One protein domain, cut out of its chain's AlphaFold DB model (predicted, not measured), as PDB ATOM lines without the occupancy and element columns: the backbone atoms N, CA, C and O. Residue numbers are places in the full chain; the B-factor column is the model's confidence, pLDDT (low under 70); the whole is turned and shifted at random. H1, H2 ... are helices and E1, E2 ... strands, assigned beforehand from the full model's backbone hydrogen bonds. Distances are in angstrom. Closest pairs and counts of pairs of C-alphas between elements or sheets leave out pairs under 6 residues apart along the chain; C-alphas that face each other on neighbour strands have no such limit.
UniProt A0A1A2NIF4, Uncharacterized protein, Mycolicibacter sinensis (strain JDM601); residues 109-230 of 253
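AT A GLANCE: This is residues 109 to 230 of the 253 residues of an uncharacterized protein of Mycolicibacter sinensis (strain JDM601) (UniProt A0A1A2NIF4). Two small antiparallel sheets stand face to face as a sandwich, each with one helix over its far side, giving a row of H1, sheet, sheet, H2 along the longest axis. A long stretch with no named element, residues 151 to 177, links the two halves and pairs briefly with the edge of the second sheet. The printed part has 122 residues with two named helices and seven named strands, in the order H1 E1 E2 E3 H2 E4 E5 E6 E7; the sheets run E3 E2 E1 E7 and E4 E5 E6. The class is mixed, helices and strands, though under half of the residues are in named elements. The whole is compact, with a radius of gyration of the C-alphas of 13.8 A and spans of 40 by 27 by 26 A.

HOW THE PARTS SIT: H1, residues 117 to 125, is on the sheet of E3, residues 148 to 150, E2, residues 139 to 142, E1, residues 129 to 133, and E7, residues 224 to 226. It lies over E1 and E7 at a height over the sheet of 8.7 A and runs along the strands, at 9 degrees to E1 on the local plane. The closest C-alphas of H1 and E7 are those of Ala 123 and Ala 225, 5.6 A apart. E1, E2 and E3 form a meander, each strand the antiparallel neighbour of the one before; N 130 and O 142 are 2.8 A apart, and N 149 and O 141 are 2.8 A apart. E7 is antiparallel to E1, with N 129 and O 226 at 2.9 A. Residues 159 to 160 pair antiparallel with residues 195 to 196 of E4, residues 194 to 199. H2, residues 178 to 191, is on one face of the sheet of E4, E5, residues 202 to 207, and E6, residues 212 to 215, as two layers, a helix over a sheet. Its height over the sheet is 8.7 A, on a local plane fitted to just 6 C-alphas, and it runs along E4 at 4 degrees on the local plane. The closest C-alphas of H2 and E4 are those of Ala 188 and Ala 194, 5.5 A apart. E4, E5 and E6 form a second meander, with N 197 and O 204 at 2.9 A and N 205 and O 213 at 2.9 A. In the sandwich, the strands of one sheet stand at 42 degrees to those of the other. In H1 and H2 every O i to N i+4 pair is within hydrogen-bond range.

IN THESE COORDINATES: H1 begins at C-alpha 117, (187.486, 217.120, 169.702), and measures 12.3 A; E1 measures 13.6 A. H2 measures 20.3 A from C-alpha 178, (191.430, 216.508, 206.532). E4 and E5 measure 16.2 A each, and E7 ends at C-alpha 226, (182.892, 216.505, 183.813).

THE WHOLE: The C-alphas farthest apart are those of Asp 113 and Ala 179, 40.6 A. The printed part has no cut, and the link E3 to H2 is long, with 27 residues. The mean pLDDT of the printed part is 71.6; 52 residues are under 70, among them residues 152 to 194.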
ATOM      1  N   SER A 109     192.612 221.568 169.200       85.75
ATOM      2  CA  SER A 109     193.337 221.106 168.011       85.75
ATOM      3  C   SER A 109     194.583 220.276 168.334       85.75
ATOM      4  O   SER A 109     195.005 219.474 167.510       85.75
ATOM      5  N   GLU A 110     195.162 220.447 169.523       85.19
ATOM      6  CA  GLU A 110     196.371 219.753 169.984       85.19
ATOM      7  C   GLU A 110     196.034 218.469 170.766       85.19
ATOM      8  O   GLU A 110     196.935 217.785 171.259       85.19
ATOM      9  N   LEU A 111     194.745 218.126 170.910       86.69
ATOM     10  CA  LEU A 111     194.331 216.910 171.607       86.69
ATOM     11  C   LEU A 111     194.798 215.645 170.863       86.69
ATOM     12  O   LEU A 111     194.751 215.622 169.624       86.69
ATOM     13  N   PRO A 112     195.217 214.594 171.601       86.69
ATOM     14  CA  PRO A 112     195.689 213.339 171.021       86.69
ATOM     15  C   PRO A 112     194.678 212.668 170.090       86.69
ATOM     16  O   PRO A 112     193.464 212.823 170.231       86.69
ATOM     17  N   ASP A 113     195.183 211.836 169.186       86.25
ATOM     18  CA  ASP A 113     194.330 211.068 168.286       86.25
ATOM     19  C   ASP A 113     193.505 210.008 169.032       86.25
ATOM     20  O   ASP A 113     193.995 209.235 169.868       86.25
ATOM     21  N   GLY A 114     192.219 209.963 168.687       86.38
ATOM     22  CA  GLY A 114     191.207 209.158 169.365       86.38
ATOM     23  C   GLY A 114     190.430 209.914 170.442       86.38
ATOM     24  O   GLY A 114     189.451 209.365 170.935       86.38
ATOM     25  N   VAL A 115     190.816 211.153 170.773       91.75
ATOM     26  CA  VAL A 115     190.011 212.059 171.603       91.75
ATOM     27  C   VAL A 115     188.960 212.757 170.738       91.75
ATOM     28  O   VAL A 115     189.268 213.268 169.658       91.75
ATOM     29  N   ASP A 116     187.717 212.804 171.214       94.25
ATOM     30  CA  ASP A 116     186.618 213.468 170.518       94.25
ATOM     31  C   ASP A 116     186.712 214.990 170.704       94.25
ATOM     32  O   ASP A 116     186.305 215.559 171.721       94.25
ATOM     33  N   ARG A 117     187.288 215.663 169.700       94.44
ATOM     34  CA  ARG A 117     187.486 217.120 169.702       94.44
ATOM     35  C   ARG A 117     186.162 217.886 169.703       94.44
ATOM     36  O   ARG A 117     186.113 218.979 170.261       94.44
ATOM     37  N   SER A 118     185.096 217.321 169.134       94.38
ATOM     38  CA  SER A 118     183.771 217.948 169.124       94.38
ATOM     39  C   SER A 118     183.169 217.955 170.527       94.38
ATOM     40  O   SER A 118     182.705 218.996 170.984       94.38
ATOM     41  N   LYS A 119     183.277 216.842 171.264       94.12
ATOM     42  CA  LYS A 119     182.874 216.794 172.681       94.12
ATOM     43  C   LYS A 119     183.735 217.686 173.569       94.12
ATOM     44  O   LYS A 119     183.219 218.309 174.493       94.12
ATOM     45  N   ALA A 120     185.035 217.780 173.290       91.94
ATOM     46  CA  ALA A 120     185.910 218.708 174.001       91.94
ATOM     47  C   ALA A 120     185.499 220.173 173.764       91.94
ATOM     48  O   ALA A 120     185.520 220.975 174.695       91.94
ATOM     49  N   GLN A 121     185.090 220.510 172.537       93.75
ATOM     50  CA  GLN A 121     184.570 221.832 172.187       93.75
ATOM     51  C   GLN A 121     183.232 222.127 172.867       93.75
ATOM     52  O   GLN A 121     183.030 223.240 173.350       93.75
ATOM     53  N   GLU A 122     182.333 221.149 172.934       92.06
ATOM     54  CA  GLU A 122     181.066 221.287 173.650       92.06
ATOM     55  C   GLU A 122     181.298 221.513 175.154       92.06
ATOM     56  O   GLU A 122     180.740 222.444 175.735       92.06
ATOM     57  N   ALA A 123     182.184 220.725 175.771       89.38
ATOM     58  CA  ALA A 123     182.558 220.893 177.174       89.38
ATOM     59  C   ALA A 123     183.164 222.283 177.440       89.38
ATOM     60  O   ALA A 123     182.789 222.941 178.407       89.38
ATOM     61  N   GLU A 124     184.034 222.768 176.549       88.38
ATOM     62  CA  GLU A 124     184.601 224.121 176.610       88.38
ATOM     63  C   GLU A 124     183.506 225.202 176.582       88.38
ATOM     64  O   GLU A 124     183.501 226.100 177.423       88.38
ATOM     65  N   GLN A 125     182.543 225.095 175.659       88.06
ATOM     66  CA  GLN A 125     181.426 226.041 175.543       88.06
ATOM     67  C   GLN A 125     180.531 226.036 176.787       88.06
ATOM     68  O   GLN A 125     180.079 227.090 177.234       88.06
ATOM     69  N   GLN A 126     180.317 224.861 177.378       85.81
ATOM     70  CA  GLN A 126     179.537 224.681 178.603       85.81
ATOM     71  C   GLN A 126     180.340 224.986 179.878       85.81
ATOM     72  O   GLN A 126     179.810 224.844 180.978       85.81
ATOM     73  N   ARG A 127     181.609 225.405 179.755       84.50
ATOM     74  CA  ARG A 127     182.545 225.618 180.874       84.50
ATOM     75  C   ARG A 127     182.663 224.401 181.802       84.50
ATOM     76  O   ARG A 127     182.827 224.539 183.013       84.50
ATOM     77  N   ARG A 128     182.620 223.208 181.216       86.88
ATOM     78  CA  ARG A 128     182.854 221.920 181.872       86.88
ATOM     79  C   ARG A 128     184.301 221.485 181.681       86.88
ATOM     80  O   ARG A 128     184.941 221.812 180.682       86.88
ATOM     81  N   GLY A 129     184.812 220.709 182.629       87.94
ATOM     82  CA  GLY A 129     186.069 220.004 182.424       87.94
ATOM     83  C   GLY A 129     185.884 218.915 181.371       87.94
ATOM     84  O   GLY A 129     184.784 218.400 181.169       87.94
ATOM     85  N   PHE A 130     186.959 218.543 180.694       91.38
ATOM     86  CA  PHE A 130     186.965 217.464 179.720       91.38
ATOM     87  C   PHE A 130     188.070 216.472 180.058       91.38
ATOM     88  O   PHE A 130     189.256 216.795 180.031       91.38
ATOM     89  N   MET A 131     187.666 215.260 180.406       90.12
ATOM     90  CA  MET A 131     188.542 214.187 180.849       90.12
ATOM     91  C   MET A 131     188.797 213.222 179.690       90.12
ATOM     92  O   MET A 131     187.845 212.840 179.022       90.12
ATOM     93  N   TYR A 132     190.039 212.800 179.458       89.12
ATOM     94  CA  TYR A 132     190.398 211.839 178.407       89.12
ATOM     95  C   TYR A 132     191.680 211.073 178.751       89.12
ATOM     96  O   TYR A 132     192.408 211.436 179.671       89.12
ATOM     97  N   THR A 133     191.966 210.006 178.007       85.19
ATOM     98  CA  THR A 133     193.212 209.239 178.147       85.19
ATOM     99  C   THR A 133     194.204 209.662 177.071       85.19
ATOM    100  O   THR A 133     193.885 209.630 175.882       85.19
ATOM    101  N   GLU A 134     195.414 210.051 177.465       79.19
ATOM    102  CA  GLU A 134     196.494 210.330 176.521       79.19
ATOM    103  C   GLU A 134     197.125 209.024 175.986       79.19
ATOM    104  O   GLU A 134     196.892 207.933 176.499       79.19
ATOM    105  N   TRP A 135     197.939 209.117 174.931       67.81
ATOM    106  CA  TRP A 135     198.558 207.988 174.230       67.81
ATOM    107  C   TRP A 135     199.377 207.030 175.114       67.81
ATOM    108  O   TRP A 135     199.523 205.861 174.770       67.81
ATOM    109  N   HIS A 136     199.879 207.500 176.257       67.88
ATOM    110  CA  HIS A 136     200.591 206.690 177.247       67.88
ATOM    111  C   HIS A 136     199.682 205.972 178.258       67.88
ATOM    112  O   HIS A 136     200.185 205.337 179.180       67.88
ATOM    113  N   GLY A 137     198.358 206.098 178.138       70.94
ATOM    114  CA  GLY A 137     197.403 205.554 179.108       70.94
ATOM    115  C   GLY A 137     197.165 206.455 180.324       70.94
ATOM    116  O   GLY A 137     196.351 206.116 181.177       70.94
ATOM    117  N   ALA A 138     197.832 207.610 180.405       75.19
ATOM    118  CA  ALA A 138     197.616 208.572 181.479       75.19
ATOM    119  C   ALA A 138     196.244 209.244 181.327       75.19
ATOM    120  O   ALA A 138     195.910 209.753 180.254       75.19
ATOM    121  N   ALA A 139     195.462 209.268 182.403       80.00
ATOM    122  CA  ALA A 139     194.243 210.059 182.458       80.00
ATOM    123  C   ALA A 139     194.596 211.551 182.551       80.00
ATOM    124  O   ALA A 139     195.548 211.933 183.230       80.00
ATOM    125  N   VAL A 140     193.844 212.390 181.846       83.69
ATOM    126  CA  VAL A 140     194.060 213.835 181.765       83.69
ATOM    127  C   VAL A 140     192.729 214.545 181.950       83.69
ATOM    128  O   VAL A 140     191.745 214.196 181.307       83.69
ATOM    129  N   LEU A 141     192.713 215.570 182.794       86.25
ATOM    130  CA  LEU A 141     191.633 216.536 182.933       86.25
ATOM    131  C   LEU A 141     192.040 217.841 182.243       86.25
ATOM    132  O   LEU A 141     193.028 218.463 182.620       86.25
ATOM    133  N   ARG A 142     191.268 218.278 181.253       87.62
ATOM    134  CA  ARG A 142     191.387 219.597 180.626       87.62
ATOM    135  C   ARG A 142     190.309 220.523 181.179       87.62
ATOM    136  O   ARG A 142     189.128 220.226 181.054       87.62
ATOM    137  N   GLU A 143     190.702 221.643 181.759       85.19
ATOM    138  CA  GLU A 143     189.790 222.698 182.198       85.19
ATOM    139  C   GLU A 143     189.269 223.524 181.016       85.19
ATOM    140  O   GLU A 143     189.936 223.589 179.972       85.19
ATOM    141  N   PRO A 144     188.139 224.231 181.193       82.88
ATOM    142  CA  PRO A 144     187.788 225.352 180.333       82.88
ATOM    143  C   PRO A 144     188.977 226.306 180.199       82.88
ATOM    144  O   PRO A 144     189.644 226.639 181.178       82.88
ATOM    145  N   GLY A 145     189.274 226.718 178.973       79.00
ATOM    146  CA  GLY A 145     190.441 227.523 178.652       79.00
ATOM    147  C   GLY A 145     191.715 226.721 178.373       79.00
ATOM    148  O   GLY A 145     192.729 227.284 177.966       79.00
ATOM    149  N   GLY A 146     191.669 225.397 178.522       80.25
ATOM    150  CA  GLY A 146     192.669 224.477 177.992       80.25
ATOM    151  C   GLY A 146     193.803 224.095 178.918       80.25
ATOM    152  O   GLY A 146     194.656 223.318 178.501       80.25
ATOM    153  N   ARG A 147     193.823 224.562 180.167       82.31
ATOM    154  CA  ARG A 147     194.787 224.060 181.149       82.31
ATOM    155  C   ARG A 147     194.573 222.563 181.372       82.31
ATOM    156  O   ARG A 147     193.443 222.119 181.547       82.31
ATOM    157  N   THR A 148     195.647 221.785 181.332       81.00
ATOM    158  CA  THR A 148     195.599 220.328 181.468       81.00
ATOM    159  C   THR A 148     196.291 219.854 182.733       81.00
ATOM    160  O   THR A 148     197.368 220.323 183.103       81.00
ATOM    161  N   TRP A 149     195.665 218.874 183.369       77.88
ATOM    162  CA  TRP A 149     196.154 218.159 184.530       77.88
ATOM    163  C   TRP A 149     196.229 216.683 184.152       77.88
ATOM    164  O   TRP A 149     195.201 216.049 183.936       77.88
ATOM    165  N   TYR A 150     197.432 216.118 184.065       76.69
ATOM    166  CA  TYR A 150     197.585 214.656 184.100       76.69
ATOM    167  C   TYR A 150     197.005 214.140 185.417       76.69
ATOM    168  O   TYR A 150     196.846 214.943 186.313       76.69
ATOM    169  N   LEU A 151     196.657 212.875 185.563       72.69
ATOM    170  CA  LEU A 151     196.148 212.306 186.813       72.69
ATOM    171  C   LEU A 151     197.030 211.116 187.200       72.69
ATOM    172  O   LEU A 151     197.665 210.530 186.315       72.69
ATOM    173  N   PRO A 152     197.118 210.764 188.494       63.00
ATOM    174  CA  PRO A 152     198.003 209.697 188.919       63.00
ATOM    175  C   PRO A 152     197.483 208.357 188.399       63.00
ATOM    176  O   PRO A 152     196.275 208.124 188.315       63.00
ATOM    177  N   SER A 153     198.403 207.460 188.046       57.91
ATOM    178  CA  SER A 153     198.049 206.117 187.583       57.91
ATOM    179  C   SER A 153     197.582 205.204 188.718       57.91
ATOM    180  O   SER A 153     196.929 204.200 188.442       57.91
ATOM    181  N   LEU A 154     197.907 205.532 189.977       50.09
ATOM    182  CA  LEU A 154     197.556 204.722 191.140       50.09
ATOM    183  C   LEU A 154     196.558 205.428 192.076       50.09
ATOM    184  O   LEU A 154     196.733 206.603 192.403       50.09
ATOM    185  N   PRO A 155     195.555 204.691 192.594       48.69
ATOM    186  CA  PRO A 155     194.533 205.220 193.494       48.69
ATOM    187  C   PRO A 155     195.067 205.722 194.849       48.69
ATOM    188  O   PRO A 155     194.338 206.354 195.596       48.69
ATOM    189  N   THR A 156     196.316 205.470 195.218       44.09
ATOM    190  CA  THR A 156     196.869 205.897 196.517       44.09
ATOM    191  C   THR A 156     197.729 207.153 196.429       44.09
ATOM    192  O   THR A 156     198.332 207.554 197.418       44.09
ATOM    193  N   GLU A 157     197.828 207.776 195.256       49.78
ATOM    194  CA  GLU A 157     198.756 208.881 195.040       49.78
ATOM    195  C   GLU A 157     198.057 210.238 195.131       49.78
ATOM    196  O   GLU A 157     197.083 210.531 194.435       49.78
ATOM    197  N   LEU A 158     198.590 211.089 196.008       48.88
ATOM    198  CA  LEU A 158     198.151 212.467 196.183       48.88
ATOM    199  C   LEU A 158     198.796 213.345 195.115       48.88
ATOM    200  O   LEU A 158     200.017 213.377 194.950       48.88
ATOM    201  N   GLY A 159     197.960 214.091 194.402       50.53
ATOM    202  CA  GLY A 159     198.394 214.948 193.316       50.53
ATOM    203  C   GLY A 159     198.807 216.320 193.781       50.53
ATOM    204  O   GLY A 159     197.951 217.137 194.121       50.53
ATOM    205  N   ARG A 160     200.106 216.610 193.726       48.69
ATOM    206  CA  ARG A 160     200.609 217.984 193.700       48.69
ATOM    207  C   ARG A 160     200.866 218.372 192.250       48.69
ATOM    208  O   ARG A 160     201.682 217.749 191.580       48.69
ATOM    209  N   SER A 161     200.236 219.445 191.786       41.97
ATOM    210  CA  SER A 161     200.731 220.143 190.604       41.97
ATOM    211  C   SER A 161     202.028 220.872 190.962       41.97
ATOM    212  O   SER A 161     202.064 221.716 191.863       41.97
ATOM    213  N   VAL A 162     203.105 220.533 190.259       39.59
ATOM    214  CA  VAL A 162     204.227 221.448 190.066       39.59
ATOM    215  C   VAL A 162     204.108 221.877 188.611       39.59
ATOM    216  O   VAL A 162     204.050 221.025 187.734       39.59
ATOM    217  N   THR A 163     203.927 223.178 188.397       37.94
ATOM    218  CA  THR A 163     204.071 223.906 187.124       37.94
ATOM    219  C   THR A 163     204.268 223.027 185.882       37.94
ATOM    220  O   THR A 163     205.329 222.425 185.713       37.94
ATOM    221  N   SER A 164     203.232 222.966 185.039       39.47
ATOM    222  CA  SER A 164     203.281 222.639 183.604       39.47
ATOM    223  C   SER A 164     204.583 221.985 183.108       39.47
ATOM    224  O   SER A 164     205.589 222.647 182.849       39.47
ATOM    225  N   GLY A 165     204.558 220.664 182.980       37.69
ATOM    226  CA  GLY A 165     205.705 219.884 182.519       37.69
ATOM    227  C   GLY A 165     206.439 219.134 183.629       37.69
ATOM    228  O   GLY A 165     207.172 218.194 183.320       37.69
ATOM    229  N   ALA A 166     206.200 219.440 184.908       39.72
ATOM    230  CA  ALA A 166     206.611 218.517 185.956       39.72
ATOM    231  C   ALA A 166     205.665 217.310 185.963       39.72
ATOM    232  O   ALA A 166     204.447 217.431 186.110       39.72
ATOM    233  N   ARG A 167     206.252 216.128 185.778       41.94
ATOM    234  CA  ARG A 167     205.598 214.848 186.044       41.94
ATOM    235  C   ARG A 167     204.985 214.880 187.442       41.94
ATOM    236  O   ARG A 167     205.513 215.538 188.337       41.94
ATOM    237  N   TRP A 168     203.891 214.143 187.604       44.25
ATOM    238  CA  TRP A 168     203.305 213.820 188.897       44.25
ATOM    239  C   TRP A 168     204.395 213.280 189.818       44.25
ATOM    240  O   TRP A 168     204.763 212.113 189.735       44.25
ATOM    241  N   ASN A 169     204.955 214.141 190.664       37.78
ATOM    242  CA  ASN A 169     205.798 213.697 191.756       37.78
ATOM    243  C   ASN A 169     204.832 213.317 192.866       37.78
ATOM    244  O   ASN A 169     204.469 214.154 193.696       37.78
ATOM    245  N   GLY A 170     204.368 212.067 192.810       39.94
ATOM    246  CA  GLY A 170     203.704 211.435 193.933       39.94
ATOM    247  C   GLY A 170     204.648 211.540 195.120       39.94
ATOM    248  O   GLY A 170     205.711 210.924 195.136       39.94
ATOM    249  N   ILE A 171     204.305 212.391 196.081       41.19
ATOM    250  CA  ILE A 171     204.934 212.299 197.387       41.19
ATOM    251  C   ILE A 171     204.123 211.223 198.111       41.19
ATOM    252  O   ILE A 171     202.914 211.415 198.279       41.19
ATOM    253  N   PRO A 172     204.732 210.088 198.491       41.38
ATOM    254  CA  PRO A 172     204.054 209.115 199.324       41.38
ATOM    255  C   PRO A 172     203.756 209.807 200.653       41.38
ATOM    256  O   PRO A 172     204.668 210.175 201.391       41.38
ATOM    257  N   PHE A 173     202.483 210.043 200.932       40.66
ATOM    258  CA  PHE A 173     202.039 210.475 202.247       40.66
ATOM    259  C   PHE A 173     201.116 209.397 202.806       40.66
ATOM    260  O   PHE A 173     200.452 208.702 202.037       40.66
ATOM    261  N   GLY A 174     201.147 209.247 204.129       48.06
ATOM    262  CA  GLY A 174     200.290 208.325 204.873       48.06
ATOM    263  C   GLY A 174     198.817 208.741 204.862       48.06
ATOM    264  O   GLY A 174     198.350 209.380 203.921       48.06
ATOM    265  N   ASP A 175     198.098 208.354 205.914       49.75
ATOM    266  CA  ASP A 175     196.638 208.442 205.992       49.75
ATOM    267  C   ASP A 175     196.076 209.844 205.683       49.75
ATOM    268  O   ASP A 175     196.644 210.882 206.020       49.75
ATOM    269  N   ASP A 176     194.938 209.849 204.992       52.62
ATOM    270  CA  ASP A 176     194.335 210.991 204.306       52.62
ATOM    271  C   ASP A 176     193.588 211.948 205.264       52.62
ATOM    272  O   ASP A 176     192.362 212.102 205.177       52.62
ATOM    273  N   ASP A 177     194.315 212.575 206.198       59.59
ATOM    274  CA  ASP A 177     193.745 213.502 207.185       59.59
ATOM    275  C   ASP A 177     193.306 214.842 206.553       59.59
ATOM    276  O   ASP A 177     194.006 215.494 205.773       59.59
ATOM    277  N   SER A 178     192.108 215.274 206.935       57.56
ATOM    278  CA  SER A 178     191.430 216.508 206.532       57.56
ATOM    279  C   SER A 178     192.267 217.785 206.722       57.56
ATOM    280  O   SER A 178     192.216 218.682 205.871       57.56
ATOM    281  N   ALA A 179     193.072 217.867 207.788       60.00
ATOM    282  CA  ALA A 179     193.940 219.017 208.065       60.00
ATOM    283  C   ALA A 179     195.055 219.162 207.013       60.00
ATOM    284  O   ALA A 179     195.359 220.267 206.546       60.00
ATOM    285  N   ASP A 180     195.590 218.030 206.562       67.56
ATOM    286  CA  ASP A 180     196.600 217.953 205.517       67.56
ATOM    287  C   ASP A 180     196.030 218.389 204.161       67.56
ATOM    288  O   ASP A 180     196.685 219.124 203.413       67.56
ATOM    289  N   ARG A 181     194.773 218.032 203.855       67.94
ATOM    290  CA  ARG A 181     194.091 218.475 202.623       67.94
ATOM    291  C   ARG A 181     193.917 219.993 202.573       67.94
ATOM    292  O   ARG A 181     194.175 220.608 201.536       67.94
ATOM    293  N   ALA A 182     193.530 220.613 203.689       68.88
ATOM    294  CA  ALA A 182     193.354 222.065 203.783       68.88
ATOM    295  C   ALA A 182     194.670 222.825 203.549       68.88
ATOM    296  O   ALA A 182     194.709 223.776 202.759       68.88
ATOM    297  N   ALA A 183     195.767 222.375 204.168       67.31
ATOM    298  CA  ALA A 183     197.091 222.963 203.972       67.31
ATOM    299  C   ALA A 183     197.581 222.815 202.520       67.31
ATOM    300  O   ALA A 183     198.105 223.767 201.929       67.31
ATOM    301  N   ARG A 184     197.354 221.648 201.904       68.19
ATOM    302  CA  ARG A 184     197.729 221.363 200.508       68.19
ATOM    303  C   ARG A 184     196.944 222.212 199.515       68.19
ATOM    304  O   ARG A 184     197.538 222.777 198.595       68.19
ATOM    305  N   TRP A 185     195.642 222.378 199.728       69.06
ATOM    306  CA  TRP A 185     194.823 223.258 198.899       69.06
ATOM    307  C   TRP A 185     195.215 224.736 199.067       69.06
ATOM    308  O   TRP A 185     195.325 225.467 198.080       69.06
ATOM    309  N   ALA A 186     195.537 225.182 200.287       69.19
ATOM    310  CA  ALA A 186     196.059 226.530 200.520       69.19
ATOM    311  C   ALA A 186     197.395 226.779 199.792       69.19
ATOM    312  O   ALA A 186     197.587 227.847 199.201       69.19
ATOM    313  N   ALA A 187     198.297 225.795 199.778       66.31
ATOM    314  CA  ALA A 187     199.540 225.865 199.013       66.31
ATOM    315  C   ALA A 187     199.280 225.899 197.497       66.31
ATOM    316  O   ALA A 187     199.870 226.723 196.796       66.31
ATOM    317  N   ALA A 188     198.364 225.064 196.991       66.75
ATOM    318  CA  ALA A 188     197.986 225.054 195.580       66.75
ATOM    319  C   ALA A 188     197.436 226.417 195.129       66.75
ATOM    320  O   ALA A 188     197.865 226.931 194.096       66.75
ATOM    321  N   LYS A 189     196.585 227.055 195.947       67.94
ATOM    322  CA  LYS A 189     196.086 228.418 195.701       67.94
ATOM    323  C   LYS A 189     197.206 229.445 195.554       67.94
ATOM    324  O   LYS A 189     197.207 230.199 194.586       67.94
ATOM    325  N   ARG A 190     198.186 229.452 196.468       64.88
ATOM    326  CA  ARG A 190     199.326 230.392 196.422       64.88
ATOM    327  C   ARG A 190     200.183 230.235 195.164       64.88
ATOM    328  O   ARG A 190     200.786 231.204 194.723       64.88
ATOM    329  N   MET A 191     200.237 229.030 194.602       59.09
ATOM    330  CA  MET A 191     201.054 228.706 193.430       59.09
ATOM    331  C   MET A 191     200.268 228.718 192.107       59.09
ATOM    332  O   MET A 191     200.852 228.435 191.065       59.09
ATOM    333  N   GLY A 192     198.958 228.998 192.121       62.12
ATOM    334  CA  GLY A 192     198.117 228.902 190.919       62.12
ATOM    335  C   GLY A 192     198.009 227.476 190.357       62.12
ATOM    336  O   GLY A 192     197.899 227.294 189.144       62.12
ATOM    337  N   ALA A 193     198.093 226.473 191.233       69.12
ATOM    338  CA  ALA A 193     198.203 225.054 190.913       69.12
ATOM    339  C   ALA A 193     196.874 224.295 191.147       69.12
ATOM    340  O   ALA A 193     195.839 224.897 191.421       69.12
ATOM    341  N   ALA A 194     196.901 222.965 191.054       69.62
ATOM    342  CA  ALA A 194     195.797 222.090 191.444       69.62
ATOM    343  C   ALA A 194     196.260 221.029 192.445       69.62
ATOM    344  O   ALA A 194     197.435 220.646 192.486       69.62
ATOM    345  N   TYR A 195     195.313 220.585 193.258       72.62
ATOM    346  CA  TYR A 195     195.457 219.541 194.253       72.62
ATOM    347  C   TYR A 195     194.481 218.416 193.922       72.62
ATOM    348  O   TYR A 195     193.289 218.671 193.765       72.62
ATOM    349  N   ALA A 196     194.976 217.183 193.820       73.81
ATOM    350  CA  ALA A 196     194.121 216.021 193.628       73.81
ATOM    351  C   ALA A 196     194.180 215.075 194.827       73.81
ATOM    352  O   ALA A 196     195.261 214.785 195.345       73.81
ATOM    353  N   HIS A 197     193.021 214.574 195.232       70.00
ATOM    354  CA  HIS A 197     192.885 213.535 196.247       70.00
ATOM    355  C   HIS A 197     191.900 212.471 195.778       70.00
ATOM    356  O   HIS A 197     191.039 212.734 194.938       70.00
ATOM    357  N   ARG A 198     192.046 211.252 196.294       68.56
ATOM    358  CA  ARG A 198     191.109 210.171 196.005       68.56
ATOM    359  C   ARG A 198     189.980 210.168 197.026       68.56
ATOM    360  O   ARG A 198     190.203 210.403 198.206       68.56
ATOM    361  N   ASP A 199     188.791 209.839 196.553       65.81
ATOM    362  CA  ASP A 199     187.661 209.427 197.376       65.81
ATOM    363  C   ASP A 199     187.145 208.061 196.880       65.81
ATOM    364  O   ASP A 199     187.649 207.505 195.897       65.81
ATOM    365  N   GLN A 200     186.139 207.492 197.540       60.28
ATOM    366  CA  GLN A 200     185.613 206.156 197.246       60.28
ATOM    367  C   GLN A 200     185.152 205.982 195.786       60.28
ATOM    368  O   GLN A 200     185.236 204.881 195.243       60.28
ATOM    369  N   SER A 201     184.706 207.056 195.130       65.88
ATOM    370  CA  SER A 201     184.130 207.041 193.778       65.88
ATOM    371  C   SER A 201     185.093 207.454 192.654       65.88
ATOM    372  O   SER A 201     184.748 207.313 191.480       65.88
ATOM    373  N   GLY A 202     186.296 207.950 192.968       72.62
ATOM    374  CA  GLY A 202     187.207 208.490 191.956       72.62
ATOM    375  C   GLY A 202     188.239 209.466 192.503       72.62
ATOM    376  O   GLY A 202     188.533 209.487 193.695       72.62
ATOM    377  N   TYR A 203     188.798 210.282 191.616       75.56
ATOM    378  CA  TYR A 203     189.674 211.385 191.989       75.56
ATOM    379  C   TYR A 203     188.888 212.684 192.021       75.56
ATOM    380  O   TYR A 203     188.116 212.988 191.111       75.56
ATOM    381  N   ARG A 204     189.148 213.490 193.036       78.75
ATOM    382  CA  ARG A 204     188.759 214.885 193.072       78.75
ATOM    383  C   ARG A 204     189.966 215.747 192.760       78.75
ATOM    384  O   ARG A 204     191.003 215.592 193.393       78.75
ATOM    385  N   VAL A 205     189.819 216.668 191.815       79.12
ATOM    386  CA  VAL A 205     190.846 217.648 191.448       79.12
ATOM    387  C   VAL A 205     190.323 219.031 191.791       79.12
ATOM    388  O   VAL A 205     189.464 219.546 191.085       79.12
ATOM    389  N   ASP A 206     190.832 219.628 192.863       77.81
ATOM    390  CA  ASP A 206     190.494 220.982 193.292       77.81
ATOM    391  C   ASP A 206     191.593 221.954 192.865       77.81
ATOM    392  O   ASP A 206     192.778 221.775 193.155       77.81
ATOM    393  N   THR A 207     191.206 223.013 192.172       73.88
ATOM    394  CA  THR A 207     192.143 223.930 191.534       73.88
ATOM    395  C   THR A 207     192.229 225.220 192.335       73.88
ATOM    396  O   THR A 207     191.359 225.545 193.154       73.88
ATOM    397  N   ALA A 208     193.311 225.973 192.135       66.94
ATOM    398  CA  ALA A 208     193.538 227.252 192.801       66.94
ATOM    399  C   ALA A 208     192.417 228.277 192.555       66.94
ATOM    400  O   ALA A 208     192.288 229.244 193.302       66.94
ATOM    401  N   TYR A 209     191.606 228.050 191.524       66.88
ATOM    402  CA  TYR A 209     190.554 228.937 191.052       66.88
ATOM    403  C   TYR A 209     189.178 228.564 191.584       66.88
ATOM    404  O   TYR A 209     188.181 228.723 190.885       66.88
ATOM    405  N   CYS A 210     189.124 228.005 192.798       70.88
ATOM    406  CA  CYS A 210     187.859 227.693 193.461       70.88
ATOM    407  C   CYS A 210     186.930 226.793 192.628       70.88
ATOM    408  O   CYS A 210     185.716 226.786 192.818       70.88
ATOM    409  N   THR A 211     187.524 226.008 191.728       74.88
ATOM    410  CA  THR A 211     186.841 225.068 190.851       74.88
ATOM    411  C   THR A 211     187.379 223.678 191.149       74.88
ATOM    412  O   THR A 211     188.576 223.498 191.347       74.88
ATOM    413  N   GLY A 212     186.493 222.698 191.232       80.06
ATOM    414  CA  GLY A 212     186.823 221.309 191.502       80.06
ATOM    415  C   GLY A 212     186.140 220.386 190.508       80.06
ATOM    416  O   GLY A 212     185.021 220.656 190.081       80.06
ATOM    417  N   TYR A 213     186.785 219.280 190.163       82.44
ATOM    418  CA  TYR A 213     186.256 218.308 189.214       82.44
ATOM    419  C   TYR A 213     186.321 216.906 189.799       82.44
ATOM    420  O   TYR A 213     187.329 216.516 190.392       82.44
ATOM    421  N   TRP A 214     185.251 216.146 189.585       82.25
ATOM    422  CA  TRP A 214     185.238 214.715 189.847       82.25
ATOM    423  C   TRP A 214     185.641 213.953 188.595       82.25
ATOM    424  O   TRP A 214     185.068 214.131 187.522       82.25
ATOM    425  N   VAL A 215     186.634 213.090 188.752       77.56
ATOM    426  CA  VAL A 215     187.210 212.274 187.695       77.56
ATOM    427  C   VAL A 215     187.020 210.809 188.066       77.56
ATOM    428  O   VAL A 215     187.455 210.355 189.124       77.56
ATOM    429  N   SER A 216     186.387 210.056 187.170       75.19
ATOM    430  CA  SER A 216     186.253 208.606 187.311       75.19
ATOM    431  C   SER A 216     187.618 207.916 187.229       75.19
ATOM    432  O   SER A 216     188.489 208.332 186.467       75.19
ATOM    433  N   LEU A 217     187.780 206.806 187.959       69.69
ATOM    434  CA  LEU A 217     188.959 205.935 187.838       69.69
ATOM    435  C   LEU A 217     189.095 205.348 186.427       69.69
ATOM    436  O   LEU A 217     190.198 205.046 185.983       69.69
ATOM    437  N   THR A 218     187.968 205.180 185.728       76.56
ATOM    438  CA  THR A 218     187.943 204.697 184.348       76.56
ATOM    439  C   THR A 218     187.649 205.861 183.418       76.56
ATOM    440  O   THR A 218     186.521 206.353 183.352       76.56
ATOM    441  N   VAL A 219     188.678 206.290 182.693       78.00
ATOM    442  CA  VAL A 219     188.591 207.391 181.736       78.00
ATOM    443  C   VAL A 219     188.436 206.841 180.318       78.00
ATOM    444  O   VAL A 219     189.298 206.081 179.872       78.00
ATOM    445  N   PRO A 220     187.369 207.200 179.581       84.19
ATOM    446  CA  PRO A 220     187.235 206.817 178.183       84.19
ATOM    447  C   PRO A 220     188.310 207.485 177.323       84.19
ATOM    448  O   PRO A 220     188.556 208.684 177.448       84.19
ATOM    449  N   ARG A 221     188.871 206.749 176.356       84.75
ATOM    450  CA  ARG A 221     189.839 207.309 175.398       84.75
ATOM    451  C   ARG A 221     189.261 208.469 174.578       84.75
ATOM    452  O   ARG A 221     189.938 209.472 174.391       84.75
ATOM    453  N   ALA A 222     188.004 208.343 174.144       89.12
ATOM    454  CA  ALA A 222     187.278 209.410 173.448       89.12
ATOM    455  C   ALA A 222     187.047 210.651 174.324       89.12
ATOM    456  O   ALA A 222     186.807 211.739 173.808       89.12
ATOM    457  N   GLY A 223     187.154 210.477 175.637       90.12
ATOM    458  CA  GLY A 223     186.911 211.483 176.644       90.12
ATOM    459  C   GLY A 223     185.442 211.670 177.004       90.12
ATOM    460  O   GLY A 223     184.532 211.141 176.362       90.12
ATOM    461  N   THR A 224     185.223 212.405 178.086       92.50
ATOM    462  CA  THR A 224     183.904 212.755 178.609       92.50
ATOM    463  C   THR A 224     183.956 214.110 179.300       92.50
ATOM    464  O   THR A 224     184.961 214.472 179.916       92.50
ATOM    465  N   ALA A 225     182.857 214.855 179.215       90.44
ATOM    466  CA  ALA A 225     182.687 216.062 180.004       90.44
ATOM    467  C   ALA A 225     182.525 215.705 181.490       90.44
ATOM    468  O   ALA A 225     181.957 214.664 181.830       90.44
ATOM    469  N   VAL A 226     183.026 216.578 182.358       87.88
ATOM    470  CA  VAL A 226     182.892 216.505 183.813       87.88
ATOM    471  C   VAL A 226     182.472 217.865 184.349       87.88
ATOM    472  O   VAL A 226     183.002 218.903 183.949       87.88
ATOM    473  N   GLU A 227     181.497 217.859 185.249       84.94
ATOM    474  CA  GLU A 227     180.960 219.094 185.810       84.94
ATOM    475  C   GLU A 227     181.978 219.789 186.710       84.94
ATOM    476  O   GLU A 227     182.682 219.157 187.504       84.94
ATOM    477  N   ALA A 228     182.010 221.115 186.601       80.12
ATOM    478  CA  ALA A 228     182.690 221.960 187.561       80.12
ATOM    479  C   ALA A 228     181.877 222.006 188.864       80.12
ATOM    480  O   ALA A 228     180.662 222.194 188.869       80.12
ATOM    481  N   THR A 229     182.560 221.854 189.989       76.44
ATOM    482  CA  THR A 229     181.989 221.902 191.337       76.44
ATOM    483  C   THR A 229     182.784 222.870 192.204       76.44
ATOM    484  O   THR A 229     183.902 223.252 191.867       76.44
ATOM    485  N   THR A 230     182.237 223.266 193.347       72.31
ATOM    486  CA  THR A 230     182.990 224.044 194.338       72.31
ATOM    487  C   THR A 230     183.846 223.092 195.185       72.31
ATOM    488  O   THR A 230     183.290 222.111 195.694       72.31
TER     489      THR A 230